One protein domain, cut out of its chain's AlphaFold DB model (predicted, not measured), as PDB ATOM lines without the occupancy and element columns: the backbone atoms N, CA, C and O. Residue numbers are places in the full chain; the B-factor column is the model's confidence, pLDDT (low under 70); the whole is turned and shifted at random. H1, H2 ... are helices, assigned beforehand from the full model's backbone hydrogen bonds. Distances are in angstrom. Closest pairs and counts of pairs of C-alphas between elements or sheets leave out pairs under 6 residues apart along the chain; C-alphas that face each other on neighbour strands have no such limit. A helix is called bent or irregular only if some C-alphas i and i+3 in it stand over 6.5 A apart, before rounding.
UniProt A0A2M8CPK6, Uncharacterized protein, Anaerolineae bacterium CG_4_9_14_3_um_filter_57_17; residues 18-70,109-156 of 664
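Overview. This is residues 18 to 70 and 109 to 156 of the 664 residues of an uncharacterized protein of Anaerolineae bacterium CG_4_9_14_3_um_filter_57_17 (UniProt A0A2M8CPK6). The longest helix, H3, and the helix H2 make a narrow V that meets near the cut ends of the printed part, and the short helix H4 bridges the V's open end, a loose triangle of three helices. From the corner where H2 begins, H1 sticks out as a long arm with its residues 18 to 34. The printed part has 101 residues with four named helices, H1, H2, H3 and H4 in chain order, and no named strand; the class is all helix. The whole is loose, with a radius of gyration of the C-alphas of 18.5 A, and flat, spanning 53 by 48 by 20 A.

Along the chain. Find C-alpha 109 at (8.531, -63.145, 2.881); from there H3, residues 109 to 136, runs 39.4 A to C-alpha 136. Near residue 116 you meet a kink of 31 degrees; H3 is neither bent nor irregular, but only just: C-alphas 118 and 121 are 6.2 A apart. H2, residues 44 to 68, covers 36.0 A and ends at C-alpha 68, at (9.032, -52.018, 11.493). H4 is residues 141 to 153. Go back to C-alpha 18 at (-2.350, -9.361, 5.999) for H1, residues 18 to 40, 32.4 A long.

Arrangement. Start at Val 111 of H3 and look for Trp 65 of H2, the hub, which touches the three other helices: their C-alphas, the closest of the two helices, are 6.1 A apart. H2 touches H3 with residues 62 to 66 alone, at a shallow tilt of 26 degrees, opposite ways. Farther along H3, residues 126 to 134 alone touch H4, at a steep tilt of 67 degrees, opposite ways; the closest C-alphas are those of Ala 130 and Arg 145, 5.0 A apart. H4 touches H2 with residues 150 to 153 alone, about perpendicular at 86 degrees; the closest C-alphas, of Gly 47 and Phe 153, are 4.4 A apart. H1 touches H2 with residues 38 to 40 alone, about perpendicular at 83 degrees; the closest C-alphas, of Leu 39 and Ala 46, are 5.0 A apart. H1 and H3 are apart, and H1 and H4 are only just apart, closest at 8.4 A. The helix packing is mostly crossed. In H1, H2 and H4 every O i to N i+4 pair is within hydrogen-bond range; in H3, 22 of 24 are.

Size, cuts and confidence. The C-alphas farthest apart are those of Thr 18 and Glu 140, 57.1 A. Residues 71 to 108 are not printed, and C-alphas 70 and 109 stand 12.2 A apart across the cut, on the link from H2 to H3. The links H1 to H2 and H3 to H4 are tight. Residues 120 to 125 of H3 also stand free. The mean pLDDT of the printed part is 88.6, and no printed residue is under 70.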
ATOM      1  N   THR A  18      -1.479  -8.477   6.785       77.00
ATOM      2  CA  THR A  18      -2.350  -9.361   5.999       77.00
ATOM      3  C   THR A  18      -2.031  -9.299   4.508       77.00
ATOM      4  O   THR A  18      -2.028 -10.339   3.865       77.00
ATOM      5  N   GLU A  19      -1.653  -8.133   3.980       81.94
ATOM      6  CA  GLU A  19      -1.202  -7.989   2.587       81.94
ATOM      7  C   GLU A  19       0.145  -8.690   2.331       81.94
ATOM      8  O   GLU A  19       0.331  -9.358   1.316       81.94
ATOM      9  N   ARG A  20       1.084  -8.622   3.286       81.25
ATOM     10  CA  ARG A  20       2.351  -9.367   3.202       81.25
ATOM     11  C   ARG A  20       2.157 -10.878   3.304       81.25
ATOM     12  O   ARG A  20       2.859 -11.616   2.621       81.25
ATOM     13  N   LEU A  21       1.224 -11.343   4.137       81.12
ATOM     14  CA  LEU A  21       0.909 -12.767   4.268       81.12
ATOM     15  C   LEU A  21       0.245 -13.321   3.004       81.12
ATOM     16  O   LEU A  21       0.649 -14.384   2.538       81.12
ATOM     17  N   THR A  22      -0.704 -12.599   2.402       84.44
ATOM     18  CA  THR A  22      -1.331 -13.020   1.137       84.44
ATOM     19  C   THR A  22      -0.349 -12.960  -0.034       84.44
ATOM     20  O   THR A  22      -0.354 -13.855  -0.883       84.44
ATOM     21  N   ALA A  23       0.551 -11.971  -0.067       83.12
ATOM     22  CA  ALA A  23       1.647 -11.914  -1.036       83.12
ATOM     23  C   ALA A  23       2.631 -13.092  -0.879       83.12
ATOM     24  O   ALA A  23       3.081 -13.660  -1.871       83.12
ATOM     25  N   LEU A  24       2.945 -13.501   0.356       86.06
ATOM     26  CA  LEU A  24       3.800 -14.663   0.620       86.06
ATOM     27  C   LEU A  24       3.099 -15.967   0.226       86.06
ATOM     28  O   LEU A  24       3.711 -16.808  -0.425       86.06
ATOM     29  N   GLU A  25       1.813 -16.126   0.548       90.44
ATOM     30  CA  GLU A  25       1.029 -17.304   0.160       90.44
ATOM     31  C   GLU A  25       0.938 -17.448  -1.366       90.44
ATOM     32  O   GLU A  25       1.153 -18.534  -1.903       90.44
ATOM     33  N   THR A  26       0.663 -16.354  -2.078       89.75
ATOM     34  CA  THR A  26       0.620 -16.348  -3.550       89.75
ATOM     35  C   THR A  26       1.990 -16.618  -4.166       89.75
ATOM     36  O   THR A  26       2.081 -17.396  -5.115       89.75
ATOM     37  N   ALA A  27       3.067 -16.064  -3.600       86.75
ATOM     38  CA  ALA A  27       4.430 -16.379  -4.023       86.75
ATOM     39  C   ALA A  27       4.779 -17.857  -3.787       86.75
ATOM     40  O   ALA A  27       5.344 -18.495  -4.672       86.75
ATOM     41  N   LEU A  28       4.406 -18.425  -2.635       88.31
ATOM     42  CA  LEU A  28       4.640 -19.834  -2.313       88.31
ATOM     43  C   LEU A  28       3.866 -20.756  -3.263       88.31
ATOM     44  O   LEU A  28       4.445 -21.703  -3.785       88.31
ATOM     45  N   LYS A  29       2.584 -20.461  -3.525       91.44
ATOM     46  CA  LYS A  29       1.774 -21.204  -4.503       91.44
ATOM     47  C   LYS A  29       2.419 -21.180  -5.878       91.44
ATOM     48  O   LYS A  29       2.598 -22.237  -6.463       91.44
ATOM     49  N   ARG A  30       2.859 -20.006  -6.336       91.62
ATOM     50  CA  ARG A  30       3.536 -19.865  -7.627       91.62
ATOM     51  C   ARG A  30       4.841 -20.659  -7.687       91.62
ATOM     52  O   ARG A  30       5.077 -21.345  -8.667       91.62
ATOM     53  N   ILE A  31       5.654 -20.634  -6.628       90.88
ATOM     54  CA  ILE A  31       6.886 -21.438  -6.546       90.88
ATOM     55  C   ILE A  31       6.568 -22.937  -6.590       90.88
ATOM     56  O   ILE A  31       7.260 -23.687  -7.274       90.88
ATOM     57  N   ILE A  32       5.538 -23.383  -5.867       88.56
ATOM     58  CA  ILE A  32       5.108 -24.788  -5.860       88.56
ATOM     59  C   ILE A  32       4.585 -25.192  -7.241       88.56
ATOM     60  O   ILE A  32       4.951 -26.256  -7.732       88.56
ATOM     61  N   GLU A  33       3.765 -24.357  -7.876       91.19
ATOM     62  CA  GLU A  33       3.254 -24.575  -9.229       91.19
ATOM     63  C   GLU A  33       4.390 -24.629 -10.250       91.19
ATOM     64  O   GLU A  33       4.454 -25.579 -11.022       91.19
ATOM     65  N   ASP A  34       5.329 -23.684 -10.219       88.94
ATOM     66  CA  ASP A  34       6.491 -23.665 -11.109       88.94
ATOM     67  C   ASP A  34       7.373 -24.906 -10.896       88.94
ATOM     68  O   ASP A  34       7.806 -25.536 -11.864       88.94
ATOM     69  N   ALA A  35       7.587 -25.321  -9.643       84.62
ATOM     70  CA  ALA A  35       8.341 -26.527  -9.311       84.62
ATOM     71  C   ALA A  35       7.625 -27.810  -9.765       84.62
ATOM     72  O   ALA A  35       8.274 -28.712 -10.294       84.62
ATOM     73  N   LEU A  36       6.302 -27.901  -9.592       85.69
ATOM     74  CA  LEU A  36       5.494 -29.025 -10.072       85.69
ATOM     75  C   LEU A  36       5.468 -29.069 -11.599       85.69
ATOM     76  O   LEU A  36       5.706 -30.125 -12.176       85.69
ATOM     77  N   ASN A  37       5.244 -27.934 -12.257       87.75
ATOM     78  CA  ASN A  37       5.254 -27.821 -13.714       87.75
ATOM     79  C   ASN A  37       6.617 -28.211 -14.284       87.75
ATOM     80  O   ASN A  37       6.690 -28.928 -15.281       87.75
ATOM     81  N   TRP A  38       7.703 -27.806 -13.627       84.75
ATOM     82  CA  TRP A  38       9.045 -28.226 -14.001       84.75
ATOM     83  C   TRP A  38       9.277 -29.722 -13.754       84.75
ATOM     84  O   TRP A  38       9.745 -30.409 -14.658       84.75
ATOM     85  N   LEU A  39       8.893 -30.267 -12.596       83.56
ATOM     86  CA  LEU A  39       9.053 -31.693 -12.275       83.56
ATOM     87  C   LEU A  39       8.235 -32.595 -13.211       83.56
ATOM     88  O   LEU A  39       8.665 -33.693 -13.569       83.56
ATOM     89  N   PHE A  40       7.047 -32.142 -13.609       82.50
ATOM     90  CA  PHE A  40       6.195 -32.847 -14.559       82.50
ATOM     91  C   PHE A  40       6.511 -32.526 -16.019       82.50
ATOM     92  O   PHE A  40       6.033 -33.243 -16.900       82.50
ATOM     93  N   SER A  41       7.390 -31.557 -16.285       79.88
ATOM     94  CA  SER A  41       7.896 -31.311 -17.631       79.88
ATOM     95  C   SER A  41       8.577 -32.562 -18.189       79.88
ATOM     96  O   SER A  41       9.194 -33.354 -17.473       79.88
ATOM     97  N   PHE A  42       8.490 -32.749 -19.501       73.69
ATOM     98  CA  PHE A  42       9.170 -33.843 -20.196       73.69
ATOM     99  C   PHE A  42      10.643 -33.530 -20.500       73.69
ATOM    100  O   PHE A  42      11.183 -33.966 -21.517       73.69
ATOM    101  N   SER A  43      11.290 -32.732 -19.648       75.31
ATOM    102  CA  SER A  43      12.707 -32.413 -19.796       75.31
ATOM    103  C   SER A  43      13.589 -33.567 -19.296       75.31
ATOM    104  O   SER A  43      13.189 -34.301 -18.383       75.31
ATOM    105  N   PRO A  44      14.809 -33.728 -19.848       76.25
ATOM    106  CA  PRO A  44      15.746 -34.746 -19.385       76.25
ATOM    107  C   PRO A  44      16.046 -34.667 -17.889       76.25
ATOM    108  O   PRO A  44      15.987 -35.681 -17.198       76.25
ATOM    109  N   GLU A  45      16.289 -33.454 -17.396       80.31
ATOM    110  CA  GLU A  45      16.639 -33.187 -15.999       80.31
ATOM    111  C   GLU A  45      15.482 -33.522 -15.046       80.31
ATOM    112  O   GLU A  45      15.683 -34.197 -14.034       80.31
ATOM    113  N   ALA A  46      14.251 -33.129 -15.393       83.25
ATOM    114  CA  ALA A  46      13.075 -33.462 -14.592       83.25
ATOM    115  C   ALA A  46      12.802 -34.975 -14.573       83.25
ATOM    116  O   ALA A  46      12.461 -35.529 -13.528       83.25
ATOM    117  N   GLY A  47      13.003 -35.665 -15.703       84.38
ATOM    118  CA  GLY A  47      12.885 -37.122 -15.795       84.38
ATOM    119  C   GLY A  47      13.846 -37.860 -14.858       84.38
ATOM    120  O   GLY A  47      13.411 -38.744 -14.116       84.38
ATOM    121  N   GLU A  48      15.122 -37.462 -14.836       85.88
ATOM    122  CA  GLU A  48      16.131 -38.033 -13.931       85.88
ATOM    123  C   GLU A  48      15.759 -37.821 -12.457       85.88
ATOM    124  O   GLU A  48      15.883 -38.739 -11.642       85.88
ATOM    125  N   ILE A  49      15.224 -36.648 -12.111       88.25
ATOM    126  CA  ILE A  49      14.774 -36.355 -10.746       88.25
ATOM    127  C   ILE A  49      13.541 -37.176 -10.379       88.25
ATOM    128  O   ILE A  49      13.512 -37.751  -9.293       88.25
ATOM    129  N   ARG A  50      12.543 -37.310 -11.264       89.12
ATOM    130  CA  ARG A  50      11.387 -38.193 -11.021       89.12
ATOM    131  C   ARG A  50      11.827 -39.629 -10.777       89.12
ATOM    132  O   ARG A  50      11.289 -40.294  -9.891       89.12
ATOM    133  N   ASN A  51      12.820 -40.099 -11.526       90.19
ATOM    134  CA  ASN A  51      13.398 -41.418 -11.317       90.19
ATOM    135  C   ASN A  51      14.098 -41.528  -9.957       90.19
ATOM    136  O   ASN A  51      13.826 -42.464  -9.207       90.19
ATOM    137  N   ALA A  52      14.930 -40.548  -9.603       90.12
ATOM    138  CA  ALA A  52      15.603 -40.503  -8.310       90.12
ATOM    139  C   ALA A  52      14.599 -40.469  -7.146       90.12
ATOM    140  O   ALA A  52      14.742 -41.239  -6.200       90.12
ATOM    141  N   VAL A  53      13.545 -39.653  -7.238       90.94
ATOM    142  CA  VAL A  53      12.468 -39.568  -6.236       90.94
ATOM    143  C   VAL A  53      11.713 -40.891  -6.137       90.94
ATOM    144  O   VAL A  53      11.505 -41.383  -5.031       90.94
ATOM    145  N   ARG A  54      11.353 -41.515  -7.268       90.12
ATOM    146  CA  ARG A  54      10.741 -42.854  -7.294       90.12
ATOM    147  C   ARG A  54      11.643 -43.876  -6.603       90.12
ATOM    148  O   ARG A  54      11.185 -44.585  -5.713       90.12
ATOM    149  N   ALA A  55      12.913 -43.956  -6.998       89.88
ATOM    150  CA  ALA A  55      13.872 -44.907  -6.443       89.88
ATOM    151  C   ALA A  55      14.092 -44.675  -4.941       89.88
ATOM    152  O   ALA A  55      14.084 -45.628  -4.162       89.88
ATOM    153  N   MET A  56      14.209 -43.414  -4.521       93.06
ATOM    154  CA  MET A  56      14.329 -43.024  -3.120       93.06
ATOM    155  C   MET A  56      13.082 -43.415  -2.326       93.06
ATOM    156  O   MET A  56      13.218 -44.015  -1.267       93.06
ATOM    157  N   LEU A  57      11.879 -43.151  -2.841       91.69
ATOM    158  CA  LEU A  57      10.621 -43.511  -2.183       91.69
ATOM    159  C   LEU A  57      10.488 -45.029  -2.011       91.69
ATOM    160  O   LEU A  57      10.212 -45.492  -0.908       91.69
ATOM    161  N   PHE A  58      10.735 -45.806  -3.072       91.19
ATOM    162  CA  PHE A  58      10.734 -47.270  -2.996       91.19
ATOM    163  C   PHE A  58      11.767 -47.779  -1.984       91.19
ATOM    164  O   PHE A  58      11.455 -48.661  -1.189       91.19
ATOM    165  N   THR A  59      12.967 -47.195  -1.964       90.19
ATOM    166  CA  THR A  59      14.038 -47.587  -1.034       90.19
ATOM    167  C   THR A  59      13.695 -47.235   0.412       90.19
ATOM    168  O   THR A  59      13.889 -48.057   1.302       90.19
ATOM    169  N   LEU A  60      13.149 -46.043   0.665       92.75
ATOM    170  CA  LEU A  60      12.744 -45.606   2.001       92.75
ATOM    171  C   LEU A  60      11.573 -46.428   2.535       92.75
ATOM    172  O   LEU A  60      11.593 -46.801   3.702       92.75
ATOM    173  N   LEU A  61      10.581 -46.746   1.698       91.62
ATOM    174  CA  LEU A  61       9.472 -47.623   2.085       91.62
ATOM    175  C   LEU A  61       9.950 -49.054   2.340       91.62
ATOM    176  O   LEU A  61       9.551 -49.666   3.330       91.62
ATOM    177  N   TRP A  62      10.854 -49.566   1.502       90.44
ATOM    178  CA  TRP A  62      11.470 -50.871   1.723       90.44
ATOM    179  C   TRP A  62      12.224 -50.902   3.056       90.44
ATOM    180  O   TRP A  62      11.990 -51.798   3.864       90.44
ATOM    181  N   LEU A  63      13.034 -49.875   3.336       90.44
ATOM    182  CA  LEU A  63      13.747 -49.727   4.603       90.44
ATOM    183  C   LEU A  63      12.778 -49.601   5.787       90.44
ATOM    184  O   LEU A  63      12.952 -50.280   6.796       90.44
ATOM    185  N   TYR A  64      11.722 -48.801   5.658       91.38
ATOM    186  CA  TYR A  64      10.689 -48.650   6.681       91.38
ATOM    187  C   TYR A  64      10.067 -49.999   7.061       91.38
ATOM    188  O   TYR A  64      10.012 -50.337   8.246       91.38
ATOM    189  N   TRP A  65       9.670 -50.815   6.082       89.62
ATOM    190  CA  TRP A  65       9.132 -52.151   6.350       89.62
ATOM    191  C   TRP A  65      10.175 -53.104   6.925       89.62
ATOM    192  O   TRP A  65       9.853 -53.872   7.829       89.62
ATOM    193  N   THR A  66      11.437 -53.028   6.490       88.06
ATOM    194  CA  THR A  66      12.492 -53.819   7.138       88.06
ATOM    195  C   THR A  66      12.733 -53.432   8.587       88.06
ATOM    196  O   THR A  66      13.125 -54.291   9.355       88.06
ATOM    197  N   VAL A  67      12.505 -52.181   8.993       87.75
ATOM    198  CA  VAL A  67      12.699 -51.760  10.389       87.75
ATOM    199  C   VAL A  67      11.496 -52.123  11.251       87.75
ATOM    200  O   VAL A  67      11.669 -52.613  12.364       87.75
ATOM    201  N   THR A  68      10.287 -51.913  10.731       87.81
ATOM    202  CA  THR A  68       9.032 -52.018  11.493       87.81
ATOM    203  C   THR A  68       8.474 -53.431  11.626       87.81
ATOM    204  O   THR A  68       7.753 -53.694  12.580       87.81
ATOM    205  N   LEU A  69       8.800 -54.347  10.707       87.25
ATOM    206  CA  LEU A  69       8.290 -55.729  10.731       87.25
ATOM    207  C   LEU A  69       9.125 -56.685  11.603       87.25
ATOM    208  O   LEU A  69       8.845 -57.883  11.661       87.25
ATOM    209  N   TYR A  70      10.174 -56.189  12.257       85.50
ATOM    210  CA  TYR A  70      11.013 -56.982  13.153       85.50
ATOM    211  C   TYR A  70      10.829 -56.517  14.591       85.50
ATOM    212  O   TYR A  70      11.097 -55.362  14.922       85.50
ATOM    213  N   ALA A 109       9.815 -63.029   3.584       90.06
ATOM    214  CA  ALA A 109       8.531 -63.145   2.881       90.06
ATOM    215  C   ALA A 109       7.530 -62.022   3.225       90.06
ATOM    216  O   ALA A 109       6.826 -61.529   2.349       90.06
ATOM    217  N   GLU A 110       7.496 -61.577   4.483       89.69
ATOM    218  CA  GLU A 110       6.630 -60.478   4.932       89.69
ATOM    219  C   GLU A 110       7.027 -59.130   4.316       89.69
ATOM    220  O   GLU A 110       6.166 -58.414   3.808       89.69
ATOM    221  N   VAL A 111       8.323 -58.802   4.292       89.81
ATOM    222  CA  VAL A 111       8.842 -57.576   3.657       89.81
ATOM    223  C   VAL A 111       8.585 -57.622   2.149       89.81
ATOM    224  O   VAL A 111       8.080 -56.660   1.571       89.81
ATOM    225  N   LEU A 112       8.853 -58.770   1.518       89.25
ATOM    226  CA  LEU A 112       8.605 -58.982   0.092       89.25
ATOM    227  C   LEU A 112       7.121 -58.870  -0.267       89.25
ATOM    228  O   LEU A 112       6.807 -58.364  -1.338       89.25
ATOM    229  N   ARG A 113       6.195 -59.279   0.613       92.00
ATOM    230  CA  ARG A 113       4.751 -59.114   0.388       92.00
ATOM    231  C   ARG A 113       4.354 -57.641   0.295       92.00
ATOM    232  O   ARG A 113       3.581 -57.287  -0.590       92.00
ATOM    233  N   HIS A 114       4.897 -56.787   1.164       89.56
ATOM    234  CA  HIS A 114       4.641 -55.342   1.123       89.56
ATOM    235  C   HIS A 114       5.308 -54.687  -0.091       89.56
ATOM    236  O   HIS A 114       4.677 -53.894  -0.790       89.56
ATOM    237  N   LEU A 115       6.544 -55.089  -0.407       88.38
ATOM    238  CA  LEU A 115       7.231 -54.658  -1.624       88.38
ATOM    239  C   LEU A 115       6.427 -55.034  -2.876       88.38
ATOM    240  O   LEU A 115       6.249 -54.202  -3.760       88.38
ATOM    241  N   LEU A 116       5.899 -56.257  -2.941       90.88
ATOM    242  CA  LEU A 116       5.074 -56.739  -4.046       90.88
ATOM    243  C   LEU A 116       3.745 -55.983  -4.121       90.88
ATOM    244  O   LEU A 116       3.309 -55.643  -5.217       90.88
ATOM    245  N   MET A 117       3.137 -55.646  -2.981       90.69
ATOM    246  CA  MET A 117       1.920 -54.831  -2.926       90.69
ATOM    247  C   MET A 117       2.133 -53.411  -3.475       90.69
ATOM    248  O   MET A 117       1.208 -52.846  -4.049       90.69
ATOM    249  N   LEU A 118       3.341 -52.852  -3.352       89.00
ATOM    250  CA  LEU A 118       3.710 -51.554  -3.931       89.00
ATOM    251  C   LEU A 118       4.146 -51.673  -5.402       89.00
ATOM    252  O   LEU A 118       3.753 -50.870  -6.249       89.00
ATOM    253  N   ALA A 119       4.965 -52.676  -5.718       89.69
ATOM    254  CA  ALA A 119       5.558 -52.858  -7.037       89.69
ATOM    255  C   ALA A 119       4.551 -53.384  -8.067       89.69
ATOM    256  O   ALA A 119       4.595 -52.952  -9.218       89.69
ATOM    257  N   ALA A 120       3.634 -54.281  -7.690       92.50
ATOM    258  CA  ALA A 120       2.695 -54.883  -8.636       92.50
ATOM    259  C   ALA A 120       1.737 -53.853  -9.264       92.50
ATOM    260  O   ALA A 120       1.683 -53.808 -10.494       92.50
ATOM    261  N   PRO A 121       1.053 -52.965  -8.508       94.31
ATOM    262  CA  PRO A 121       0.233 -51.910  -9.106       94.31
ATOM    263  C   PRO A 121       1.046 -50.963  -9.990       94.31
ATOM    264  O   PRO A 121       0.579 -50.569 -11.052       94.31
ATOM    265  N   TYR A 122       2.278 -50.635  -9.591       90.88
ATOM    266  CA  TYR A 122       3.173 -49.792 -10.383       90.88
ATOM    267  C   TYR A 122       3.551 -50.442 -11.726       90.88
ATOM    268  O   TYR A 122       3.467 -49.799 -12.774       90.88
ATOM    269  N   LEU A 123       3.937 -51.721 -11.715       91.56
ATOM    270  CA  LEU A 123       4.285 -52.464 -12.928       91.56
ATOM    271  C   LEU A 123       3.071 -52.648 -13.844       91.56
ATOM    272  O   LEU A 123       3.203 -52.468 -15.053       91.56
ATOM    273  N   LEU A 124       1.900 -52.941 -13.270       94.12
ATOM    274  CA  LEU A 124       0.640 -53.028 -14.008       94.12
ATOM    275  C   LEU A 124       0.259 -51.684 -14.628       94.12
ATOM    276  O   LEU A 124      -0.045 -51.637 -15.813       94.12
ATOM    277  N   ALA A 125       0.330 -50.585 -13.874       93.06
ATOM    278  CA  ALA A 125       0.045 -49.249 -14.392       93.06
ATOM    279  C   ALA A 125       0.983 -48.883 -15.551       93.06
ATOM    280  O   ALA A 125       0.532 -48.360 -16.569       93.06
ATOM    281  N   ARG A 126       2.278 -49.211 -15.433       91.25
ATOM    282  CA  ARG A 126       3.261 -49.001 -16.503       91.25
ATOM    283  C   ARG A 126       2.924 -49.810 -17.756       91.25
ATOM    284  O   ARG A 126       3.054 -49.290 -18.859       91.25
ATOM    285  N   GLU A 127       2.506 -51.062 -17.595       93.50
ATOM    286  CA  GLU A 127       2.172 -51.932 -18.724       93.50
ATOM    287  C   GLU A 127       0.861 -51.519 -19.399       93.50
ATOM    288  O   GLU A 127       0.816 -51.392 -20.618       93.50
ATOM    289  N   MET A 128      -0.174 -51.202 -18.618       94.38
ATOM    290  CA  MET A 128      -1.444 -50.690 -19.140       94.38
ATOM    291  C   MET A 128      -1.253 -49.369 -19.891       94.38
ATOM    292  O   MET A 128      -1.811 -49.195 -20.970       94.38
ATOM    293  N   ALA A 129      -0.421 -48.461 -19.369       93.75
ATOM    294  CA  ALA A 129      -0.075 -47.222 -20.059       93.75
ATOM    295  C   ALA A 129       0.692 -47.479 -21.369       93.75
ATOM    296  O   ALA A 129       0.447 -46.797 -22.362       93.75
ATOM    297  N   ALA A 130       1.593 -48.467 -21.394       93.75
ATOM    298  CA  ALA A 130       2.313 -48.847 -22.607       93.75
ATOM    299  C   ALA A 130       1.381 -49.463 -23.663       93.75
ATOM    300  O   ALA A 130       1.486 -49.094 -24.827       93.75
ATOM    301  N   ILE A 131       0.452 -50.342 -23.271       94.62
ATOM    302  CA  ILE A 131      -0.555 -50.928 -24.174       94.62
ATOM    303  C   ILE A 131      -1.470 -49.836 -24.733       94.62
ATOM    304  O   ILE A 131      -1.692 -49.780 -25.937       94.62
ATOM    305  N   TYR A 132      -1.947 -48.931 -23.879       94.75
ATOM    306  CA  TYR A 132      -2.775 -47.803 -24.301       94.75
ATOM    307  C   TYR A 132      -2.051 -46.898 -25.308       94.75
ATOM    308  O   TYR A 132      -2.611 -46.519 -26.333       94.75
ATOM    309  N   LEU A 133      -0.781 -46.582 -25.050       91.88
ATOM    310  CA  LEU A 133       0.027 -45.782 -25.968       91.88
ATOM    311  C   LEU A 133       0.314 -46.527 -27.281       91.88
ATOM    312  O   LEU A 133       0.307 -45.916 -28.346       91.88
ATOM    313  N   ALA A 134       0.565 -47.834 -27.211       93.81
ATOM    314  CA  ALA A 134       0.778 -48.684 -28.375       93.81
ATOM    315  C   ALA A 134      -0.452 -48.709 -29.293       93.81
ATOM    316  O   ALA A 134      -0.292 -48.618 -30.507       93.81
ATOM    317  N   ASP A 135      -1.653 -48.747 -28.713       93.56
ATOM    318  CA  ASP A 135      -2.924 -48.704 -29.441       93.56
ATOM    319  C   ASP A 135      -3.139 -47.346 -30.132       93.56
ATOM    320  O   ASP A 135      -3.347 -47.295 -31.340       93.56
ATOM    321  N   ILE A 136      -2.952 -46.225 -29.415       91.50
ATOM    322  CA  ILE A 136      -3.095 -44.867 -29.986       91.50
ATOM    323  C   ILE A 136      -2.181 -44.640 -31.194       91.50
ATOM    324  O   ILE A 136      -2.559 -43.960 -32.150       91.50
ATOM    325  N   PHE A 137      -0.944 -45.128 -31.118       87.56
ATOM    326  CA  PHE A 137       0.060 -44.910 -32.158       87.56
ATOM    327  C   PHE A 137       0.126 -46.054 -33.178       87.56
ATOM    328  O   PHE A 137       0.939 -45.978 -34.104       87.56
ATOM    329  N   GLU A 138      -0.696 -47.096 -33.010       89.44
ATOM    330  CA  GLU A 138      -0.679 -48.327 -33.805       89.44
ATOM    331  C   GLU A 138       0.749 -48.908 -33.927       89.44
ATOM    332  O   GLU A 138       1.262 -49.180 -35.019       89.44
ATOM    333  N   LYS A 139       1.447 -49.028 -32.786       89.94
ATOM    334  CA  LYS A 139       2.826 -49.542 -32.681       89.94
ATOM    335  C   LYS A 139       2.926 -50.744 -31.755       89.94
ATOM    336  O   LYS A 139       2.015 -51.070 -31.006       89.94
ATOM    337  N   GLU A 140       4.081 -51.399 -31.789       90.69
ATOM    338  CA  GLU A 140       4.396 -52.489 -30.872       90.69
ATOM    339  C   GLU A 140       4.513 -51.993 -29.422       90.69
ATOM    340  O   GLU A 140       5.098 -50.939 -29.140       90.69
ATOM    341  N   ALA A 141       4.035 -52.808 -28.478       90.94
ATOM    342  CA  ALA A 141       4.078 -52.501 -27.048       90.94
ATOM    343  C   ALA A 141       5.508 -52.271 -26.520       90.94
ATOM    344  O   ALA A 141       5.707 -51.494 -25.585       90.94
ATOM    345  N   GLU A 142       6.526 -52.895 -27.128       90.88
ATOM    346  CA  GLU A 142       7.925 -52.690 -26.733       90.88
ATOM    347  C   GLU A 142       8.389 -51.246 -26.982       90.88
ATOM    348  O   GLU A 142       9.049 -50.644 -26.128       90.88
ATOM    349  N   VAL A 143       8.011 -50.663 -28.124       90.12
ATOM    350  CA  VAL A 143       8.368 -49.284 -28.488       90.12
ATOM    351  C   VAL A 143       7.686 -48.297 -27.544       90.12
ATOM    352  O   VAL A 143       8.340 -47.383 -27.036       90.12
ATOM    353  N   ALA A 144       6.408 -48.530 -27.236       92.06
ATOM    354  CA  ALA A 144       5.649 -47.736 -26.275       92.06
ATOM    355  C   ALA A 144       6.218 -47.835 -24.848       92.06
ATOM    356  O   ALA A 144       6.319 -46.829 -24.144       92.06
ATOM    357  N   ARG A 145       6.669 -49.023 -24.421       92.06
ATOM    358  CA  ARG A 145       7.310 -49.212 -23.109       92.06
ATOM    359  C   ARG A 145       8.624 -48.435 -23.008       92.06
ATOM    360  O   ARG A 145       8.856 -47.774 -21.994       92.06
ATOM    361  N   LYS A 146       9.459 -48.479 -24.057       90.56
ATOM    362  CA  LYS A 146      10.706 -47.694 -24.144       90.56
ATOM    363  C   LYS A 146      10.421 -46.193 -24.094       90.56
ATOM    364  O   LYS A 146      11.060 -45.483 -23.317       90.56
ATOM    365  N   PHE A 147       9.425 -45.732 -24.849       91.06
ATOM    366  CA  PHE A 147       8.974 -44.342 -24.816       91.06
ATOM    367  C   PHE A 147       8.560 -43.914 -23.407       91.06
ATOM    368  O   PHE A 147       9.031 -42.898 -22.908       91.06
ATOM    369  N   LEU A 148       7.723 -44.707 -22.733       90.50
ATOM    370  CA  LEU A 148       7.221 -44.380 -21.401       90.50
ATOM    371  C   LEU A 148       8.358 -44.285 -20.374       90.50
ATOM    372  O   LEU A 148       8.364 -43.366 -19.556       90.50
ATOM    373  N   SER A 149       9.350 -45.183 -20.435       89.00
ATOM    374  CA  SER A 149      10.531 -45.096 -19.563       89.00
ATOM    375  C   SER A 149      11.381 -43.851 -19.829       89.00
ATOM    376  O   SER A 149      11.844 -43.217 -18.880       89.00
ATOM    377  N   GLN A 150      11.530 -43.462 -21.098       89.19
ATOM    378  CA  GLN A 150      12.258 -42.255 -21.492       89.19
ATOM    379  C   GLN A 150      11.509 -40.997 -21.039       89.19
ATOM    380  O   GLN A 150      12.086 -40.136 -20.383       89.19
ATOM    381  N   ALA A 151      10.207 -40.917 -21.315       87.62
ATOM    382  CA  ALA A 151       9.392 -39.748 -21.020       87.62
ATOM    383  C   ALA A 151       9.143 -39.548 -19.523       87.62
ATOM    384  O   ALA A 151       9.272 -38.427 -19.037       87.62
ATOM    385  N   ALA A 152       8.810 -40.603 -18.775       86.88
ATOM    386  CA  ALA A 152       8.487 -40.483 -17.354       86.88
ATOM    387  C   ALA A 152       9.738 -40.427 -16.461       86.88
ATOM    388  O   ALA A 152       9.760 -39.664 -15.495       86.88
ATOM    389  N   PHE A 153      10.781 -41.203 -16.774       87.19
ATOM    390  CA  PHE A 153      11.909 -41.441 -15.858       87.19
ATOM    391  C   PHE A 153      13.283 -41.076 -16.430       87.19
ATOM    392  O   PHE A 153      14.294 -41.303 -15.771       87.19
ATOM    393  N   GLY A 154      13.347 -40.541 -17.650       83.31
ATOM    394  CA  GLY A 154      14.614 -40.195 -18.292       83.31
ATOM    395  C   GLY A 154      15.569 -41.373 -18.492       83.31
ATOM    396  O   GLY A 154      16.778 -41.185 -18.600       83.31
ATOM    397  N   GLU A 155      15.048 -42.599 -18.522       82.88
ATOM    398  CA  GLU A 155      15.862 -43.803 -18.665       82.88
ATOM    399  C   GLU A 155      16.180 -44.069 -20.137       82.88
ATOM    400  O   GLU A 155      15.288 -44.066 -20.982       82.88
ATOM    401  N   ASN A 156      17.448 -44.373 -20.440       82.44
ATOM    402  CA  ASN A 156      17.893 -44.871 -21.747       82.44
ATOM    403  C   ASN A 156      17.396 -44.045 -22.947       82.44
ATOM    404  O   ASN A 156      16.835 -44.599 -23.897       82.44
TER     405      ASN A 156